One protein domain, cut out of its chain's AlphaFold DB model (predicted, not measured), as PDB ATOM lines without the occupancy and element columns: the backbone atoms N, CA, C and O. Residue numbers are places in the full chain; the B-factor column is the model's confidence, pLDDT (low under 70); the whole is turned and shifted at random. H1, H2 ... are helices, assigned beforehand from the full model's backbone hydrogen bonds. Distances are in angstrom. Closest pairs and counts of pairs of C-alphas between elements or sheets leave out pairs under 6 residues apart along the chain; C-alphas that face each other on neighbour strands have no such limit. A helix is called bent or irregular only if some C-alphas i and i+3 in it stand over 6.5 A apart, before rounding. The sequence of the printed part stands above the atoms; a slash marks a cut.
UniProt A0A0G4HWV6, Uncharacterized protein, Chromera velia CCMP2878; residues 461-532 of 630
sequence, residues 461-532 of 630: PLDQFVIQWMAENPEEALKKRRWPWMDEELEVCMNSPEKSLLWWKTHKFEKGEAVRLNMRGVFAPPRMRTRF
ATOM      1  N   PRO A 461      31.734   2.941  36.033       85.75
ATOM      2  CA  PRO A 461      31.102   4.266  36.126       85.75
ATOM      3  C   PRO A 461      32.123   5.393  36.370       85.75
ATOM      4  O   PRO A 461      31.975   6.211  37.275       85.75
ATOM      5  N   LEU A 462      33.203   5.417  35.592       84.31
ATOM      6  CA  LEU A 462      34.283   6.395  35.726       84.31
ATOM      7  C   LEU A 462      34.482   7.136  34.403       84.31
ATOM      8  O   LEU A 462      34.257   6.579  33.330       84.31
ATOM      9  N   ASP A 463      34.943   8.386  34.480       85.69
ATOM     10  CA  ASP A 463      35.314   9.161  33.294       85.69
ATOM     11  C   ASP A 463      36.354   8.391  32.460       85.69
ATOM     12  O   ASP A 463      37.315   7.854  33.015       85.69
ATOM     13  N   GLN A 464      36.228   8.402  31.128       86.88
ATOM     14  CA  GLN A 464      37.140   7.684  30.219       86.88
ATOM     15  C   GLN A 464      38.624   8.015  30.473       86.88
ATOM     16  O   GLN A 464      39.478   7.145  30.344       86.88
ATOM     17  N   PHE A 465      38.932   9.245  30.899       89.50
ATOM     18  CA  PHE A 465      40.282   9.653  31.305       89.50
ATOM     19  C   PHE A 465      40.805   8.887  32.535       89.50
ATOM     20  O   PHE A 465      41.976   8.523  32.583       89.50
ATOM     21  N   VAL A 466      39.947   8.619  33.526       88.88
ATOM     22  CA  VAL A 466      40.307   7.833  34.717       88.88
ATOM     23  C   VAL A 466      40.473   6.362  34.346       88.88
ATOM     24  O   VAL A 466      41.434   5.741  34.791       88.88
ATOM     25  N   ILE A 467      39.592   5.823  33.495       90.62
ATOM     26  CA  ILE A 467      39.710   4.457  32.958       90.62
ATOM     27  C   ILE A 467      41.043   4.295  32.213       90.62
ATOM     28  O   ILE A 467      41.798   3.373  32.514       90.62
ATOM     29  N   GLN A 468      41.374   5.232  31.318       92.38
ATOM     30  CA  GLN A 468      42.643   5.261  30.591       92.38
ATOM     31  C   GLN A 468      43.845   5.333  31.539       92.38
ATOM     32  O   GLN A 468      44.731   4.489  31.454       92.38
ATOM     33  N   TRP A 469      43.849   6.274  32.489       93.31
ATOM     34  CA  TRP A 469      44.943   6.400  33.451       93.31
ATOM     35  C   TRP A 469      45.152   5.117  34.278       93.31
ATOM     36  O   TRP A 469      46.297   4.732  34.517       93.31
ATOM     37  N   MET A 470      44.073   4.436  34.689       92.56
ATOM     38  CA  MET A 470      44.157   3.164  35.418       92.56
ATOM     39  C   MET A 470      44.709   2.023  34.561       92.56
ATOM     40  O   MET A 470      45.511   1.247  35.065       92.56
ATOM     41  N   ALA A 471      44.308   1.917  33.292       93.12
ATOM     42  CA  ALA A 471      44.814   0.886  32.385       93.12
ATOM     43  C   ALA A 471      46.285   1.117  31.991       93.12
ATOM     44  O   ALA A 471      47.031   0.163  31.797       93.12
ATOM     45  N   GLU A 472      46.716   2.380  31.911       94.81
ATOM     46  CA  GLU A 472      48.118   2.763  31.690       94.81
ATOM     47  C   GLU A 472      48.988   2.593  32.952       94.81
ATOM     48  O   GLU A 472      50.190   2.372  32.840       94.81
ATOM     49  N   ASN A 473      48.405   2.695  34.155       95.25
ATOM     50  CA  ASN A 473      49.127   2.677  35.436       95.25
ATOM     51  C   ASN A 473      48.469   1.734  36.475       95.25
ATOM     52  O   ASN A 473      48.180   2.173  37.597       95.25
ATOM     53  N   PRO A 474      48.220   0.446  36.157       94.44
ATOM     54  CA  PRO A 474      47.407  -0.430  37.002       94.44
ATOM     55  C   PRO A 474      48.068  -0.722  38.355       94.44
ATOM     56  O   PRO A 474      47.386  -0.711  39.377       94.44
ATOM     57  N   GLU A 475      49.401  -0.851  38.400       93.44
ATOM     58  CA  GLU A 475      50.159  -0.948  39.656       93.44
ATOM     59  C   GLU A 475      49.969   0.287  40.546       93.44
ATOM     60  O   GLU A 475      49.823   0.166  41.762       93.44
ATOM     61  N   GLU A 476      49.965   1.494  39.968       90.81
ATOM     62  CA  GLU A 476      49.813   2.727  40.744       90.81
ATOM     63  C   GLU A 476      48.364   2.908  41.218       90.81
ATOM     64  O   GLU A 476      48.133   3.357  42.344       90.81
ATOM     65  N   ALA A 477      47.385   2.523  40.394       89.50
ATOM     66  CA  ALA A 477      45.972   2.480  40.757       89.50
ATOM     67  C   ALA A 477      45.714   1.487  41.904       89.50
ATOM     68  O   ALA A 477      45.136   1.878  42.924       89.50
ATOM     69  N   LEU A 478      46.232   0.258  41.794       87.94
ATOM     70  CA  LEU A 478      46.112  -0.776  42.821       87.94
ATOM     71  C   LEU A 478      46.864  -0.377  44.094       87.94
ATOM     72  O   LEU A 478      46.304  -0.430  45.180       87.94
ATOM     73  N   LYS A 479      48.094   0.143  44.002       85.44
ATOM     74  CA  LYS A 479      48.843   0.660  45.162       85.44
ATOM     75  C   LYS A 479      48.110   1.800  45.874       85.44
ATOM     76  O   LYS A 479      48.223   1.942  47.094       85.44
ATOM     77  N   LYS A 480      47.351   2.613  45.133       82.12
ATOM     78  CA  LYS A 480      46.500   3.668  45.695       82.12
ATOM     79  C   LYS A 480      45.198   3.133  46.308       82.12
ATOM     80  O   LYS A 480      44.668   3.860  47.138       82.12
ATOM     81  N   ARG A 481      44.687   1.943  45.938       76.19
ATOM     82  CA  ARG A 481      43.393   1.331  46.358       76.19
ATOM     83  C   ARG A 481      42.240   2.336  46.521       76.19
ATOM     84  O   ARG A 481      41.531   2.327  47.524       76.19
ATOM     85  N   ARG A 482      42.075   3.260  45.563       76.25
ATOM     86  CA  ARG A 482      41.004   4.282  45.617       76.25
ATOM     87  C   ARG A 482      39.616   3.701  45.370       76.25
ATOM     88  O   ARG A 482      38.647   4.207  45.923       76.25
ATOM     89  N   TRP A 483      39.547   2.633  44.582       81.12
ATOM     90  CA  TRP A 483      38.321   1.932  44.224       81.12
ATOM     91  C   TRP A 483      38.503   0.449  44.562       81.12
ATOM     92  O   TRP A 483      38.842  -0.322  43.676       81.12
ATOM     93  N   PRO A 484      38.325   0.023  45.828       76.69
ATOM     94  CA  PRO A 484      38.617  -1.357  46.233       76.69
ATOM     95  C   PRO A 484      37.841  -2.433  45.456       76.69
ATOM     96  O   PRO A 484      38.291  -3.564  45.340       76.69
ATOM     97  N   TRP A 485      36.683  -2.071  44.895       80.69
ATOM     98  CA  TRP A 485      35.864  -2.919  44.023       80.69
ATOM     99  C   TRP A 485      36.450  -3.108  42.603       80.69
ATOM    100  O   TRP A 485      35.957  -3.948  41.858       80.69
ATOM    101  N   MET A 486      37.497  -2.358  42.233       86.44
ATOM    102  CA  MET A 486      38.277  -2.513  40.993       86.44
ATOM    103  C   MET A 486      39.527  -3.393  41.172       86.44
ATOM    104  O   MET A 486      40.185  -3.683  40.176       86.44
ATOM    105  N   ASP A 487      39.907  -3.777  42.396       88.62
ATOM    106  CA  ASP A 487      41.246  -4.327  42.661       88.62
ATOM    107  C   ASP A 487      41.536  -5.617  41.863       88.62
ATOM    108  O   ASP A 487      42.604  -5.730  41.265       88.62
ATOM    109  N   GLU A 488      40.573  -6.542  41.750       87.44
ATOM    110  CA  GLU A 488      40.725  -7.755  40.923       87.44
ATOM    111  C   GLU A 488      40.847  -7.447  39.425       87.44
ATOM    112  O   GLU A 488      41.595  -8.098  38.701       87.44
ATOM    113  N   GLU A 489      40.111  -6.448  38.939       91.19
ATOM    114  CA  GLU A 489      40.153  -6.018  37.542       91.19
ATOM    115  C   GLU A 489      41.508  -5.367  37.210       91.19
ATOM    116  O   GLU A 489      42.052  -5.586  36.129       91.19
ATOM    117  N   LEU A 490      42.106  -4.644  38.165       92.44
ATOM    118  CA  LEU A 490      43.474  -4.128  38.068       92.44
ATOM    119  C   LEU A 490      44.512  -5.263  38.093       92.44
ATOM    120  O   LEU A 490      45.440  -5.253  37.287       92.44
ATOM    121  N   GLU A 491      44.343  -6.271  38.954       92.44
ATOM    122  CA  GLU A 491      45.190  -7.474  38.962       92.44
ATOM    123  C   GLU A 491      45.113  -8.248  37.639       92.44
ATOM    124  O   GLU A 491      46.137  -8.694  37.121       92.44
ATOM    125  N   VAL A 492      43.929  -8.366  37.038       92.06
ATOM    126  CA  VAL A 492      43.766  -8.975  35.710       92.06
ATOM    127  C   VAL A 492      44.392  -8.101  34.623       92.06
ATOM    128  O   VAL A 492      45.069  -8.640  33.755       92.06
ATOM    129  N   CYS A 493      44.263  -6.774  34.699       93.19
ATOM    130  CA  CYS A 493      44.907  -5.845  33.767       93.19
ATOM    131  C   CYS A 493      46.443  -5.965  33.764       93.19
ATOM    132  O   CYS A 493      47.059  -5.784  32.717       93.19
ATOM    133  N   MET A 494      47.056  -6.299  34.905       94.81
ATOM    134  CA  MET A 494      48.504  -6.548  35.007       94.81
ATOM    135  C   MET A 494      48.909  -7.945  34.517       94.81
ATOM    136  O   MET A 494      49.909  -8.084  33.821       94.81
ATOM    137  N   ASN A 495      48.154  -8.988  34.886       95.50
ATOM    138  CA  ASN A 495      48.556 -10.387  34.671       95.50
ATOM    139  C   ASN A 495      48.051 -11.004  33.350       95.50
ATOM    140  O   ASN A 495      48.543 -12.045  32.915       95.50
ATOM    141  N   SER A 496      47.000 -10.449  32.751       92.94
ATOM    142  CA  SER A 496      46.352 -10.933  31.523       92.94
ATOM    143  C   SER A 496      45.528  -9.789  30.909       92.94
ATOM    144  O   SER A 496      44.294  -9.813  31.004       92.94
ATOM    145  N   PRO A 497      46.173  -8.752  30.338       91.38
ATOM    146  CA  PRO A 497      45.491  -7.563  29.820       91.38
ATOM    147  C   PRO A 497      44.393  -7.908  28.807       91.38
ATOM    148  O   PRO A 497      43.311  -7.332  28.842       91.38
ATOM    149  N   GLU A 498      44.589  -8.940  27.989       87.38
ATOM    150  CA  GLU A 498      43.605  -9.433  27.023       87.38
ATOM    151  C   GLU A 498      42.313  -9.991  27.661       87.38
ATOM    152  O   GLU A 498      41.315 -10.201  26.973       87.38
ATOM    153  N   LYS A 499      42.308 -10.198  28.986       88.25
ATOM    154  CA  LYS A 499      41.156 -10.611  29.806       88.25
ATOM    155  C   LYS A 499      40.632  -9.488  30.711       88.25
ATOM    156  O   LYS A 499      39.772  -9.764  31.548       88.25
ATOM    157  N   SER A 500      41.146  -8.263  30.573       90.56
ATOM    158  CA  SER A 500      40.753  -7.088  31.356       90.56
ATOM    159  C   SER A 500      39.801  -6.186  30.572       90.56
ATOM    160  O   SER A 500      40.107  -5.731  29.471       90.56
ATOM    161  N   LEU A 501      38.655  -5.868  31.171       89.06
ATOM    162  CA  LEU A 501      37.723  -4.875  30.648       89.06
ATOM    163  C   LEU A 501      38.363  -3.481  30.579       89.06
ATOM    164  O   LEU A 501      38.060  -2.731  29.653       89.06
ATOM    165  N   LEU A 502      39.241  -3.128  31.530       90.50
ATOM    166  CA  LEU A 502      39.988  -1.867  31.475       90.50
ATOM    167  C   LEU A 502      40.819  -1.782  30.196       90.50
ATOM    168  O   LEU A 502      40.643  -0.837  29.432       90.50
ATOM    169  N   TRP A 503      41.646  -2.797  29.929       91.94
ATOM    170  CA  TRP A 503      42.458  -2.856  28.715       91.94
ATOM    171  C   TRP A 503      41.589  -2.799  27.454       91.94
ATOM    172  O   TRP A 503      41.810  -1.937  26.607       91.94
ATOM    173  N   TRP A 504      40.531  -3.613  27.356       89.62
ATOM    174  CA  TRP A 504      39.615  -3.589  26.205       89.62
ATOM    175  C   TRP A 504      38.932  -2.225  25.979       89.62
ATOM    176  O   TRP A 504      38.611  -1.891  24.840       89.62
ATOM    177  N   LYS A 505      38.727  -1.415  27.028       88.94
ATOM    178  CA  LYS A 505      38.148  -0.060  26.931       88.94
ATOM    179  C   LYS A 505      39.142   1.041  26.557       88.94
ATOM    180  O   LYS A 505      38.709   2.148  26.228       88.94
ATOM    181  N   THR A 506      40.445   0.791  26.662       92.19
ATOM    182  CA  THR A 506      41.492   1.821  26.506       92.19
ATOM    183  C   THR A 506      42.500   1.489  25.416       92.19
ATOM    184  O   THR A 506      43.209   2.380  24.946       92.19
ATOM    185  N   HIS A 507      42.585   0.222  25.016       90.38
ATOM    186  CA  HIS A 507      43.485  -0.244  23.979       90.38
ATOM    187  C   HIS A 507      43.073   0.300  22.606       90.38
ATOM    188  O   HIS A 507      41.896   0.339  22.240       90.38
ATOM    189  N   LYS A 508      44.068   0.746  21.837       90.44
ATOM    190  CA  LYS A 508      43.881   1.309  20.499       90.44
ATOM    191  C   LYS A 508      44.090   0.206  19.470       90.44
ATOM    192  O   LYS A 508      45.187   0.072  18.945       90.44
ATOM    193  N   PHE A 509      43.035  -0.561  19.217       86.88
ATOM    194  CA  PHE A 509      43.065  -1.653  18.248       86.88
ATOM    195  C   PHE A 509      43.443  -1.168  16.846       86.88
ATOM    196  O   PHE A 509      42.855  -0.212  16.328       86.88
ATOM    197  N   GLU A 510      44.350  -1.888  16.195       90.75
ATOM    198  CA  GLU A 510      44.554  -1.763  14.757       90.75
ATOM    199  C   GLU A 510      43.318  -2.259  13.982       90.75
ATOM    200  O   GLU A 510      42.469  -3.008  14.486       90.75
ATOM    201  N   LYS A 511      43.180  -1.845  12.715       89.31
ATOM    202  CA  LYS A 511      42.003  -2.173  11.896       89.31
ATOM    203  C   LYS A 511      41.871  -3.694  11.717       89.31
ATOM    204  O   LYS A 511      42.633  -4.312  10.983       89.31
ATOM    205  N   GLY A 512      40.855  -4.279  12.353       80.62
ATOM    206  CA  GLY A 512      40.592  -5.723  12.331       80.62
ATOM    207  C   GLY A 512      41.303  -6.525  13.429       80.62
ATOM    208  O   GLY A 512      41.089  -7.732  13.524       80.62
ATOM    209  N   GLU A 513      42.093  -5.892  14.298       85.56
ATOM    210  CA  GLU A 513      42.763  -6.564  15.416       85.56
ATOM    211  C   GLU A 513      41.768  -7.092  16.455       85.56
ATOM    212  O   GLU A 513      41.814  -8.273  16.794       85.56
ATOM    213  N   ALA A 514      40.807  -6.269  16.887       78.38
ATOM    214  CA  ALA A 514      39.732  -6.700  17.785       78.38
ATOM    215  C   ALA A 514      38.948  -7.899  17.213       78.38
ATOM    216  O   ALA A 514      38.612  -8.837  17.933       78.38
ATOM    217  N   VAL A 515      38.718  -7.914  15.893       77.19
ATOM    218  CA  VAL A 515      38.063  -9.034  15.196       77.19
ATOM    219  C   VAL A 515      38.955 -10.279  15.217       77.19
ATOM    220  O   VAL A 515      38.469 -11.365  15.508       77.19
ATOM    221  N   ARG A 516      40.268 -10.141  14.985       82.00
ATOM    222  CA  ARG A 516      41.242 -11.242  15.110       82.00
ATOM    223  C   ARG A 516      41.327 -11.805  16.528       82.00
ATOM    224  O   ARG A 516      41.474 -13.015  16.665       82.00
ATOM    225  N   LEU A 517      41.251 -10.968  17.562       79.81
ATOM    226  CA  LEU A 517      41.231 -11.407  18.962       79.81
ATOM    227  C   LEU A 517      39.952 -12.196  19.264       79.81
ATOM    228  O   LEU A 517      40.046 -13.341  19.706       79.81
ATOM    229  N   ASN A 518      38.785 -11.671  18.875       74.69
ATOM    230  CA  ASN A 518      37.508 -12.383  18.983       74.69
ATOM    231  C   ASN A 518      37.530 -13.730  18.227       74.69
ATOM    232  O   ASN A 518      37.142 -14.753  18.782       74.69
ATOM    233  N   MET A 519      38.054 -13.775  16.993       73.38
ATOM    234  CA  MET A 519      38.207 -15.023  16.217       73.38
ATOM    235  C   MET A 519      39.187 -16.026  16.850       73.38
ATOM    236  O   MET A 519      39.108 -17.216  16.564       73.38
ATOM    237  N   ARG A 520      40.098 -15.573  17.718       79.19
ATOM    238  CA  ARG A 520      40.993 -16.426  18.522       79.19
ATOM    239  C   ARG A 520      40.366 -16.872  19.851       79.19
ATOM    240  O   ARG A 520      41.064 -17.444  20.680       79.19
ATOM    241  N   GLY A 521      39.082 -16.588  20.078       74.75
ATOM    242  CA  GLY A 521      38.389 -16.860  21.342       74.75
ATOM    243  C   GLY A 521      38.736 -15.886  22.473       74.75
ATOM    244  O   GLY A 521      38.311 -16.086  23.610       74.75
ATOM    245  N   VAL A 522      39.501 -14.829  22.183       78.62
ATOM    246  CA  VAL A 522      39.864 -13.778  23.139       78.62
ATOM    247  C   VAL A 522      38.834 -12.663  23.013       78.62
ATOM    248  O   VAL A 522      39.018 -11.707  22.265       78.62
ATOM    249  N   PHE A 523      37.713 -12.836  23.708       72.88
ATOM    250  CA  PHE A 523      36.614 -11.874  23.723       72.88
ATOM    251  C   PHE A 523      36.805 -10.809  24.804       72.88
ATOM    252  O   PHE A 523      37.340 -11.088  25.881       72.88
ATOM    253  N   ALA A 524      36.277  -9.610  24.550       70.81
ATOM    254  CA  ALA A 524      36.097  -8.600  25.587       70.81
ATOM    255  C   ALA A 524      35.298  -9.192  26.772       70.81
ATOM    256  O   ALA A 524      34.239  -9.789  26.542       70.81
ATOM    257  N   PRO A 525      35.762  -9.050  28.030       76.81
ATOM    258  CA  PRO A 525      35.044  -9.575  29.186       76.81
ATOM    259  C   PRO A 525      33.620  -9.003  29.254       76.81
ATOM    260  O   PRO A 525      33.467  -7.781  29.264       76.81
ATOM    261  N   PRO A 526      32.569  -9.842  29.340       64.69
ATOM    262  CA  PRO A 526      31.187  -9.362  29.297       64.69
ATOM    263  C   PRO A 526      30.787  -8.568  30.548       64.69
ATOM    264  O   PRO A 526      29.791  -7.853  30.523       64.69
ATOM    265  N   ARG A 527      31.537  -8.715  31.649       68.31
ATOM    266  CA  ARG A 527      31.377  -7.992  32.915       68.31
ATOM    267  C   ARG A 527      32.739  -7.829  33.584       68.31
ATOM    268  O   ARG A 527      33.591  -8.711  33.452       68.31
ATOM    269  N   MET A 528      32.912  -6.757  34.355       65.38
ATOM    270  CA  MET A 528      33.980  -6.674  35.352       65.38
ATOM    271  C   MET A 528      33.997  -7.899  36.270       65.38
ATOM    272  O   MET A 528      32.952  -8.383  36.712       65.38
ATOM    273  N   ARG A 529      35.203  -8.311  36.660       62.34
ATOM    274  CA  ARG A 529      35.416  -9.231  37.781       62.34
ATOM    275  C   ARG A 529      35.372  -8.426  39.078       62.34
ATOM    276  O   ARG A 529      36.388  -7.925  39.541       62.34
ATOM    277  N   THR A 530      34.169  -8.235  39.614       55.41
ATOM    278  CA  THR A 530      33.954  -7.599  40.917       55.41
ATOM    279  C   THR A 530      33.765  -8.651  42.004       55.41
ATOM    280  O   THR A 530      32.645  -9.075  42.290       55.41
ATOM    281  N   ARG A 531      34.829  -8.999  42.733       57.34
ATOM    282  CA  ARG A 531      34.641  -9.291  44.156       57.34
ATOM    283  C   ARG A 531      34.555  -7.981  44.918       57.34
ATOM    284  O   ARG A 531      35.552  -7.375  45.303       57.34
ATOM    285  N   PHE A 532      33.318  -7.593  45.212       60.59
ATOM    286  CA  PHE A 532      33.075  -6.919  46.480       60.59
ATOM    287  C   PHE A 532      33.701  -7.774  47.596       60.59
ATOM    288  O   PHE A 532      33.657  -9.005  47.486       60.59
TER     289      PHE A 532
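AT A GLANCE: This is residues 461 to 532 of the 630 residues of an uncharacterized protein of Chromera velia CCMP2878 (UniProt A0A0G4HWV6). Four short helices, H1 to H4, make a small crossed cluster; H5 sits by itself at one end of the long axis, and a tail, residues 520 to 532, runs back toward the other end. There are 72 printed residues with five named helices, H1 to H5 in order, and no named strand: all helix. The whole is compact, radius of gyration of the C-alphas 12.3 A, spanning 35 by 23 by 21 A.

IN THESE COORDINATES: Find C-alpha 464 at (37.140, 7.684, 30.219); H1 runs from there to residue 472, 12.1 A. Next come H2, residues 474 to 480, and H3, residues 484 to 495, 17.7 A long and irregular: C-alphas 485 and 488 are 7.5 A apart. H4 is residues 501 to 506; H5, residues 513 to 519, ends at (38.207, -15.023, 16.217).

HOW THE PARTS SIT: Start at H3, the hub. Its hairpin with H2 brings the C-alphas of Pro 474 and Leu 490 closest, 5.5 A. H3 touches H4 with residues 489 to 493 alone, closest C-alphas Cys 493 and Trp 503, 6.4 A. H5 touches no helix. O i to N i+4 pairs are within hydrogen-bond range throughout H1, H2, H4 and H5, and 6 of 8 in H3.

THE WHOLE: The printed part has no cut and no long link; residues 526 to 532 have pLDDT under 70.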